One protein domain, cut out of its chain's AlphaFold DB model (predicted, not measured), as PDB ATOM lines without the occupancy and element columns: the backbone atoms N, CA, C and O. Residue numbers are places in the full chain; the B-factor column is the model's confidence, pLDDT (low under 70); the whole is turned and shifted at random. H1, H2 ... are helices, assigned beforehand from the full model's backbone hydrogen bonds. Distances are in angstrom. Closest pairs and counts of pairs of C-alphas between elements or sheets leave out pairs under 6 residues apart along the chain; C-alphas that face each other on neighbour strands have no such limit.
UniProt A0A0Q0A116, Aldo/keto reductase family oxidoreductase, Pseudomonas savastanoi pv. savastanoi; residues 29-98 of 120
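What this domain is: This is residues 29 to 98 of the 120 residues of the protein "Aldo/keto reductase family oxidoreductase" of Pseudomonas savastanoi pv. savastanoi (UniProt A0A0Q0A116). Helices H1 and H4 lie side by side, running opposite ways; H2 crosses next to them, and H3 packs on H2, away from that pair. The 70 printed residues include four named helices, H1 to H4 in order, and no named strand: all helix, compact, radius of gyration of the C-alphas 11.7 A, spans 32 by 24 by 22 A.

How they stand to each other: Start at H1, residues 29 to 44; its residues 37 to 41 alone touch H2, residues 48 to 58, about perpendicular at 85 degrees, closest C-alphas Ala 41 and Ala 48, 5.3 A. H3, residues 70 to 81, touches H2 with residues 75 to 80 alone, at a steep tilt of 42 degrees, the same way, closest C-alphas Gln 50 and Ala 79, 4.3 A. H4, residues 86 to 96, touches H1 at a shallow tilt of 21 degrees, closest C-alphas Ile 33 and Val 95, 5.4 A. Every O i to N i+4 pair is within hydrogen-bond range in H1, H2 and H4; in H3, 5 of 8.

Where its parts are: Find C-alpha 29 at (4.978, 27.310, 337.533); H1 runs 22.7 A, H2 15.4 A, H3 18.0 A, and H4 15.1 A to C-alpha 96 at (11.472, 31.322, 338.892).

The domain as a whole: The printed part has no cut; H2 to H3 is a long link. No printed residue is under pLDDT 70.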
ATOM      1  N   GLN A  29       3.826  26.430 337.332       91.00
ATOM      2  CA  GLN A  29       4.978  27.310 337.533       91.00
ATOM      3  C   GLN A  29       5.083  28.365 336.428       91.00
ATOM      4  O   GLN A  29       5.271  29.537 336.731       91.00
ATOM      5  N   ARG A  30       4.929  27.982 335.154       91.12
ATOM      6  CA  ARG A  30       4.973  28.938 334.035       91.12
ATOM      7  C   ARG A  30       3.838  29.954 334.108       91.12
ATOM      8  O   ARG A  30       4.071  31.112 333.778       91.12
ATOM      9  N   THR A  31       2.659  29.529 334.559       93.12
ATOM     10  CA  THR A  31       1.537  30.426 334.853       93.12
ATOM     11  C   THR A  31       1.910  31.431 335.932       93.12
ATOM     12  O   THR A  31       1.844  32.625 335.665       93.12
ATOM     13  N   ARG A  32       2.425  30.972 337.083       95.25
ATOM     14  CA  ARG A  32       2.870  31.865 338.166       95.25
ATOM     15  C   ARG A  32       3.951  32.847 337.723       95.25
ATOM     16  O   ARG A  32       3.838  34.026 338.012       95.25
ATOM     17  N   ILE A  33       4.961  32.383 336.983       95.31
ATOM     18  CA  ILE A  33       6.011  33.255 336.432       95.31
ATOM     19  C   ILE A  33       5.386  34.356 335.572       95.31
ATOM     20  O   ILE A  33       5.711  35.529 335.736       95.31
ATOM     21  N   LEU A  34       4.491  33.990 334.652       95.38
ATOM     22  CA  LEU A  34       3.861  34.961 333.768       95.38
ATOM     23  C   LEU A  34       2.965  35.943 334.536       95.38
ATOM     24  O   LEU A  34       3.001  37.133 334.238       95.38
ATOM     25  N   ASP A  35       2.204  35.463 335.518       96.88
ATOM     26  CA  ASP A  35       1.358  36.304 336.370       96.88
ATOM     27  C   ASP A  35       2.196  37.339 337.124       96.88
ATOM     28  O   ASP A  35       1.933  38.532 337.009       96.88
ATOM     29  N   THR A  36       3.260  36.905 337.807       98.19
ATOM     30  CA  THR A  36       4.140  37.796 338.577       98.19
ATOM     31  C   THR A  36       4.865  38.804 337.686       98.19
ATOM     32  O   THR A  36       4.973  39.973 338.044       98.19
ATOM     33  N   VAL A  37       5.326  38.400 336.497       97.94
ATOM     34  CA  VAL A  37       5.946  39.337 335.545       97.94
ATOM     35  C   VAL A  37       4.942  40.394 335.076       97.94
ATOM     36  O   VAL A  37       5.299  41.565 334.974       97.94
ATOM     37  N   LEU A  38       3.696  40.001 334.787       97.62
ATOM     38  CA  LEU A  38       2.649  40.936 334.363       97.62
ATOM     39  C   LEU A  38       2.221  41.881 335.494       97.62
ATOM     40  O   LEU A  38       1.963  43.050 335.227       97.62
ATOM     41  N   GLU A  39       2.168  41.393 336.732       98.25
ATOM     42  CA  GLU A  39       1.876  42.197 337.922       98.25
ATOM     43  C   GLU A  39       2.935  43.287 338.123       98.25
ATOM     44  O   GLU A  39       2.599  44.470 338.135       98.25
ATOM     45  N   VAL A  40       4.220  42.911 338.157       98.50
ATOM     46  CA  VAL A  40       5.342  43.860 338.295       98.50
ATOM     47  C   VAL A  40       5.390  44.847 337.125       98.50
ATOM     48  O   VAL A  40       5.631  46.037 337.316       98.50
ATOM     49  N   ALA A  41       5.118  44.383 335.903       97.94
ATOM     50  CA  ALA A  41       5.025  45.262 334.739       97.94
ATOM     51  C   ALA A  41       3.898  46.300 334.897       97.94
ATOM     52  O   ALA A  41       4.087  47.468 334.559       97.94
ATOM     53  N   GLY A  42       2.753  45.888 335.454       97.94
ATOM     54  CA  GLY A  42       1.634  46.771 335.775       97.94
ATOM     55  C   GLY A  42       1.968  47.803 336.854       97.94
ATOM     56  O   GLY A  42       1.637  48.972 336.683       97.94
ATOM     57  N   GLU A  43       2.666  47.399 337.920       98.19
ATOM     58  CA  GLU A  43       3.137  48.299 338.988       98.19
ATOM     59  C   GLU A  43       4.058  49.405 338.456       98.19
ATOM     60  O   GLU A  43       3.976  50.553 338.886       98.19
ATOM     61  N   LEU A  44       4.932  49.054 337.511       97.75
ATOM     62  CA  LEU A  44       5.938  49.951 336.946       97.75
ATOM     63  C   LEU A  44       5.452  50.699 335.689       97.75
ATOM     64  O   LEU A  44       6.144  51.595 335.212       97.75
ATOM     65  N   GLY A  45       4.285  50.343 335.142       97.56
ATOM     66  CA  GLY A  45       3.752  50.933 333.908       97.56
ATOM     67  C   GLY A  45       4.594  50.625 332.662       97.56
ATOM     68  O   GLY A  45       4.673  51.446 331.750       97.56
ATOM     69  N   VAL A  46       5.249  49.464 332.634       97.94
ATOM     70  CA  VAL A  46       6.253  49.067 331.630       97.94
ATOM     71  C   VAL A  46       5.857  47.759 330.948       97.94
ATOM     72  O   VAL A  46       4.874  47.111 331.314       97.94
ATOM     73  N   SER A  47       6.610  47.337 329.935       97.06
ATOM     74  CA  SER A  47       6.357  46.063 329.267       97.06
ATOM     75  C   SER A  47       6.880  44.876 330.088       97.06
ATOM     76  O   SER A  47       7.918  44.935 330.748       97.06
ATOM     77  N   ALA A  48       6.199  43.732 329.993       96.44
ATOM     78  CA  ALA A  48       6.672  42.479 330.592       96.44
ATOM     79  C   ALA A  48       8.051  42.039 330.058       96.44
ATOM     80  O   ALA A  48       8.812  41.368 330.755       96.44
ATOM     81  N   GLY A  49       8.381  42.412 328.814       95.38
ATOM     82  CA  GLY A  49       9.703  42.172 328.237       95.38
ATOM     83  C   GLY A  49      10.781  42.974 328.959       95.38
ATOM     84  O   GLY A  49      11.832  42.421 329.282       95.38
ATOM     85  N   GLN A  50      10.488  44.236 329.282       97.62
ATOM     86  CA  GLN A  50      11.397  45.098 330.030       97.62
ATOM     87  C   GLN A  50      11.673  44.553 331.435       97.62
ATOM     88  O   GLN A  50      12.836  44.454 331.821       97.62
ATOM     89  N   VAL A  51      10.638  44.104 332.157       98.12
ATOM     90  CA  VAL A  51      10.793  43.473 333.484       98.12
ATOM     91  C   VAL A  51      11.690  42.238 333.413       98.12
ATOM     92  O   VAL A  51      12.618  42.101 334.205       98.12
ATOM     93  N   ALA A  52      11.462  41.352 332.441       96.31
ATOM     94  CA  ALA A  52      12.249  40.128 332.305       96.31
ATOM     95  C   ALA A  52      13.729  40.400 331.975       96.31
ATOM     96  O   ALA A  52      14.611  39.708 332.487       96.31
ATOM     97  N   ILE A  53      14.010  41.398 331.131       96.94
ATOM     98  CA  ILE A  53      15.384  41.806 330.800       96.94
ATOM     99  C   ILE A  53      16.064  42.430 332.025       96.94
ATOM    100  O   ILE A  53      17.197  42.060 332.334       96.94
ATOM    101  N   ALA A  54      15.376  43.322 332.746       97.75
ATOM    102  CA  ALA A  54      15.902  43.962 333.951       97.75
ATOM    103  C   ALA A  54      16.200  42.940 335.064       97.75
ATOM    104  O   ALA A  54      17.273  42.981 335.661       97.75
ATOM    105  N   TRP A  55      15.304  41.971 335.280       97.75
ATOM    106  CA  TRP A  55      15.502  40.885 336.248       97.75
ATOM    107  C   TRP A  55      16.697  39.988 335.900       97.75
ATOM    108  O   TRP A  55      17.473  39.605 336.772       97.75
ATOM    109  N   ALA A  56      16.907  39.678 334.618       96.19
ATOM    110  CA  ALA A  56      18.107  38.949 334.208       96.19
ATOM    111  C   ALA A  56      19.383  39.775 334.479       96.19
ATOM    112  O   ALA A  56      20.380  39.238 334.965       96.19
ATOM    113  N   GLY A  57      19.330  41.085 334.216       96.06
ATOM    114  CA  GLY A  57      20.415  42.023 334.507       96.06
ATOM    115  C   GLY A  57      20.767  42.113 335.994       96.06
ATOM    116  O   GLY A  57      21.951  42.130 336.331       96.06
ATOM    117  N   SER A  58      19.775  42.088 336.893       96.50
ATOM    118  CA  SER A  58      20.014  42.122 338.347       96.50
ATOM    119  C   SER A  58      20.760  40.886 338.869       96.50
ATOM    120  O   SER A  58      21.371  40.943 339.931       96.50
ATOM    121  N   HIS A  59      20.777  39.799 338.095       95.88
ATOM    122  CA  HIS A  59      21.512  38.563 338.378       95.88
ATOM    123  C   HIS A  59      22.857  38.469 337.635       95.88
ATOM    124  O   HIS A  59      23.454  37.397 337.545       95.88
ATOM    125  N   GLY A  60      23.337  39.581 337.067       95.69
ATOM    126  CA  GLY A  60      24.611  39.648 336.349       95.69
ATOM    127  C   GLY A  60      24.584  39.037 334.946       95.69
ATOM    128  O   GLY A  60      25.641  38.867 334.337       95.69
ATOM    129  N   ALA A  61      23.407  38.701 334.409       95.25
ATOM    130  CA  ALA A  61      23.281  38.203 333.045       95.25
ATOM    131  C   ALA A  61      23.153  39.354 332.032       95.25
ATOM    132  O   ALA A  61      22.552  40.389 332.309       95.25
ATOM    133  N   VAL A  62      23.658  39.138 330.814       92.44
ATOM    134  CA  VAL A  62      23.453  40.036 329.664       92.44
ATOM    135  C   VAL A  62      22.660  39.276 328.597       92.44
ATOM    136  O   VAL A  62      23.242  38.496 327.839       92.44
ATOM    137  N   PRO A  63      21.323  39.427 328.548       90.69
ATOM    138  CA  PRO A  63      20.489  38.673 327.619       90.69
ATOM    139  C   PRO A  63      20.763  39.042 326.158       90.69
ATOM    140  O   PRO A  63      20.793  40.215 325.792       90.69
ATOM    141  N   ILE A  64      20.858  38.035 325.287       92.94
ATOM    142  CA  ILE A  64      20.804  38.245 323.836       92.94
ATOM    143  C   ILE A  64      19.333  38.406 323.437       92.94
ATOM    144  O   ILE A  64      18.549  37.458 323.527       92.94
ATOM    145  N   ILE A  65      18.950  39.599 322.984       89.88
ATOM    146  CA  ILE A  65      17.579  39.902 322.551       89.88
ATOM    147  C   ILE A  65      17.423  39.753 321.032       89.88
ATOM    148  O   ILE A  65      18.281  40.165 320.258       89.88
ATOM    149  N   GLY A  66      16.298  39.173 320.598       89.69
ATOM    150  CA  GLY A  66      15.973  38.951 319.180       89.69
ATOM    151  C   GLY A  66      14.655  39.606 318.743       89.69
ATOM    152  O   GLY A  66      13.703  38.875 318.437       89.69
ATOM    153  N   PRO A  67      14.553  40.950 318.767       90.75
ATOM    154  CA  PRO A  67      13.384  41.681 318.282       90.75
ATOM    155  C   PRO A  67      13.254  41.581 316.754       90.75
ATOM    156  O   PRO A  67      14.241  41.447 316.038       90.75
ATOM    157  N   ARG A  68      12.018  41.641 316.247       88.69
ATOM    158  CA  ARG A  68      11.704  41.581 314.803       88.69
ATOM    159  C   ARG A  68      11.204  42.906 314.231       88.69
ATOM    160  O   ARG A  68      10.888  42.975 313.049       88.69
ATOM    161  N   SER A  69      11.082  43.929 315.067       91.94
ATOM    162  CA  SER A  69      10.693  45.279 314.670       91.94
ATOM    163  C   SER A  69      11.490  46.306 315.466       91.94
ATOM    164  O   SER A  69      11.994  46.014 316.552       91.94
ATOM    165  N   HIS A  70      11.581  47.522 314.931       96.12
ATOM    166  CA  HIS A  70      12.235  48.636 315.620       96.12
ATOM    167  C   HIS A  70      11.524  48.991 316.928       96.12
ATOM    168  O   HIS A  70      12.181  49.253 317.925       96.12
ATOM    169  N   GLU A  71      10.193  48.920 316.948       95.12
ATOM    170  CA  GLU A  71       9.392  49.131 318.156       95.12
ATOM    171  C   GLU A  71       9.769  48.144 319.270       95.12
ATOM    172  O   GLU A  71       9.964  48.551 320.408       95.12
ATOM    173  N   GLN A  72       9.982  46.864 318.941       92.75
ATOM    174  CA  GLN A  72      10.432  45.868 319.921       92.75
ATOM    175  C   GLN A  72      11.861  46.125 320.409       92.75
ATOM    176  O   GLN A  72      12.167  45.821 321.557       92.75
ATOM    177  N   ILE A  73      12.747  46.649 319.552       95.50
ATOM    178  CA  ILE A  73      14.087  47.074 319.984       95.50
ATOM    179  C   ILE A  73      13.950  48.208 320.999       95.50
ATOM    180  O   ILE A  73      14.507  48.111 322.087       95.50
ATOM    181  N   ALA A  74      13.201  49.256 320.651       96.12
ATOM    182  CA  ALA A  74      13.010  50.423 321.505       96.12
ATOM    183  C   ALA A  74      12.381  50.046 322.855       96.12
ATOM    184  O   ALA A  74      12.885  50.464 323.895       96.12
ATOM    185  N   ASP A  75      11.349  49.198 322.842       96.25
ATOM    186  CA  ASP A  75      10.732  48.661 324.054       96.25
ATOM    187  C   ASP A  75      11.755  47.900 324.906       96.25
ATOM    188  O   ASP A  75      11.993  48.270 326.052       96.25
ATOM    189  N   ASN A  76      12.454  46.910 324.340       95.50
ATOM    190  CA  ASN A  76      13.445  46.123 325.080       95.50
ATOM    191  C   ASN A  76      14.545  46.993 325.712       95.50
ATOM    192  O   ASN A  76      14.984  46.703 326.822       95.50
ATOM    193  N   LEU A  77      14.992  48.052 325.029       95.69
ATOM    194  CA  LEU A  77      16.022  48.960 325.545       95.69
ATOM    195  C   LEU A  77      15.558  49.764 326.762       95.69
ATOM    196  O   LEU A  77      16.389  50.113 327.598       95.69
ATOM    197  N   GLY A  78      14.254  50.010 326.918       96.81
ATOM    198  CA  GLY A  78      13.729  50.674 328.114       96.81
ATOM    199  C   GLY A  78      13.955  49.883 329.409       96.81
ATOM    200  O   GLY A  78      13.962  50.477 330.481       96.81
ATOM    201  N   ALA A  79      14.262  48.581 329.320       97.25
ATOM    202  CA  ALA A  79      14.684  47.770 330.463       97.25
ATOM    203  C   ALA A  79      15.927  48.328 331.176       97.25
ATOM    204  O   ALA A  79      16.072  48.149 332.381       97.25
ATOM    205  N   LEU A  80      16.815  49.014 330.445       95.56
ATOM    206  CA  LEU A  80      18.058  49.577 330.987       95.56
ATOM    207  C   LEU A  80      17.816  50.737 331.960       95.56
ATOM    208  O   LEU A  80      18.698  51.070 332.746       95.56
ATOM    209  N   SER A  81      16.633  51.348 331.901       96.25
ATOM    210  CA  SER A  81      16.227  52.436 332.793       96.25
ATOM    211  C   SER A  81      15.458  51.938 334.017       96.25
ATOM    212  O   SER A  81      15.070  52.747 334.859       96.25
ATOM    213  N   LEU A  82      15.195  50.630 334.119       97.38
ATOM    214  CA  LEU A  82      14.437  50.058 335.225       97.38
ATOM    215  C   LEU A  82      15.357  49.690 336.384       97.38
ATOM    216  O   LEU A  82      16.366  49.011 336.215       97.38
ATOM    217  N   THR A  83      14.951  50.091 337.584       95.94
ATOM    218  CA  THR A  83      15.478  49.557 338.842       95.94
ATOM    219  C   THR A  83      14.337  48.821 339.523       95.94
ATOM    220  O   THR A  83      13.370  49.449 339.949       95.94
ATOM    221  N   LEU A  84      14.419  47.491 339.566       98.06
ATOM    222  CA  LEU A  84      13.459  46.674 340.308       98.06
ATOM    223  C   LEU A  84      13.738  46.820 341.805       98.06
ATOM    224  O   LEU A  84      14.902  46.851 342.207       98.06
ATOM    225  N   THR A  85      12.689  46.905 342.623       98.50
ATOM    226  CA  THR A  85      12.862  46.902 344.084       98.50
ATOM    227  C   THR A  85      13.267  45.515 344.578       98.50
ATOM    228  O   THR A  85      13.025  44.509 343.904       98.50
ATOM    229  N   ASP A  86      13.830  45.443 345.784       98.31
ATOM    230  CA  ASP A  86      14.197  44.168 346.404       98.31
ATOM    231  C   ASP A  86      12.981  43.236 346.538       98.31
ATOM    232  O   ASP A  86      13.084  42.037 346.284       98.31
ATOM    233  N   GLU A  87      11.798  43.774 346.848       98.44
ATOM    234  CA  GLU A  87      10.556  42.996 346.924       98.44
ATOM    235  C   GLU A  87      10.113  42.465 345.555       98.44
ATOM    236  O   GLU A  87       9.606  41.345 345.449       98.44
ATOM    237  N   GLN A  88      10.280  43.252 344.487       98.56
ATOM    238  CA  GLN A  88       9.975  42.809 343.125       98.56
ATOM    239  C   GLN A  88      10.930  41.700 342.681       98.56
ATOM    240  O   GLN A  88      10.476  40.689 342.141       98.56
ATOM    241  N   ILE A  89      12.229  41.853 342.959       98.38
ATOM    242  CA  ILE A  89      13.244  40.831 342.681       98.38
ATOM    243  C   ILE A  89      12.915  39.544 343.445       98.38
ATOM    244  O   ILE A  89      12.784  38.495 342.822       98.38
ATOM    245  N   GLN A  90      12.651  39.624 344.752       98.25
ATOM    246  CA  GLN A  90      12.309  38.455 345.572       98.25
ATOM    247  C   GLN A  90      11.067  37.709 345.063       98.25
ATOM    248  O   GLN A  90      11.062  36.475 345.023       98.25
ATOM    249  N   ARG A  91      10.013  38.427 344.648       98.19
ATOM    250  CA  ARG A  91       8.817  37.802 344.054       98.19
ATOM    251  C   ARG A  91       9.156  37.053 342.766       98.19
ATOM    252  O   ARG A  91       8.718  35.914 342.594       98.19
ATOM    253  N   LEU A  92       9.932  37.675 341.878       98.06
ATOM    254  CA  LEU A  92      10.348  37.082 340.604       98.06
ATOM    255  C   LEU A  92      11.266  35.865 340.806       98.06
ATOM    256  O   LEU A  92      11.097  34.856 340.115       98.06
ATOM    257  N   ASP A  93      12.165  35.918 341.786       97.50
ATOM    258  CA  ASP A  93      13.058  34.815 342.150       97.50
ATOM    259  C   ASP A  93      12.273  33.612 342.669       97.50
ATOM    260  O   ASP A  93      12.480  32.484 342.214       97.50
ATOM    261  N   ALA A  94      11.318  33.850 343.572       96.88
ATOM    262  CA  ALA A  94      10.525  32.796 344.193       96.88
ATOM    263  C   ALA A  94       9.724  31.976 343.170       96.88
ATOM    264  O   ALA A  94       9.647  30.752 343.269       96.88
ATOM    265  N   VAL A  95       9.134  32.622 342.158       95.50
ATOM    266  CA  VAL A  95       8.377  31.902 341.115       95.50
ATOM    267  C   VAL A  95       9.284  31.247 340.069       95.50
ATOM    268  O   VAL A  95       8.899  30.240 339.463       95.50
ATOM    269  N   SER A  96      10.492  31.787 339.881       92.69
ATOM    270  CA  SER A  96      11.472  31.322 338.892       92.69
ATOM    271  C   SER A  96      12.433  30.258 339.430       92.69
ATOM    272  O   SER A  96      13.161  29.654 338.640       92.69
ATOM    273  N   SER A  97      12.421  29.994 340.741       91.31
ATOM    274  CA  SER A  97      13.288  29.003 341.375       91.31
ATOM    275  C   SER A  97      13.126  27.632 340.719       91.31
ATOM    276  O   SER A  97      12.011  27.112 340.585       91.31
ATOM    277  N   LEU A  98      14.241  27.039 340.303       83.56
ATOM    278  CA  LEU A  98      14.250  25.686 339.764       83.56
ATOM    279  C   LEU A  98      14.119  24.681 340.906       83.56
ATOM    280  O   LEU A  98      14.740  24.849 341.954       83.56
TER     281      LEU A  98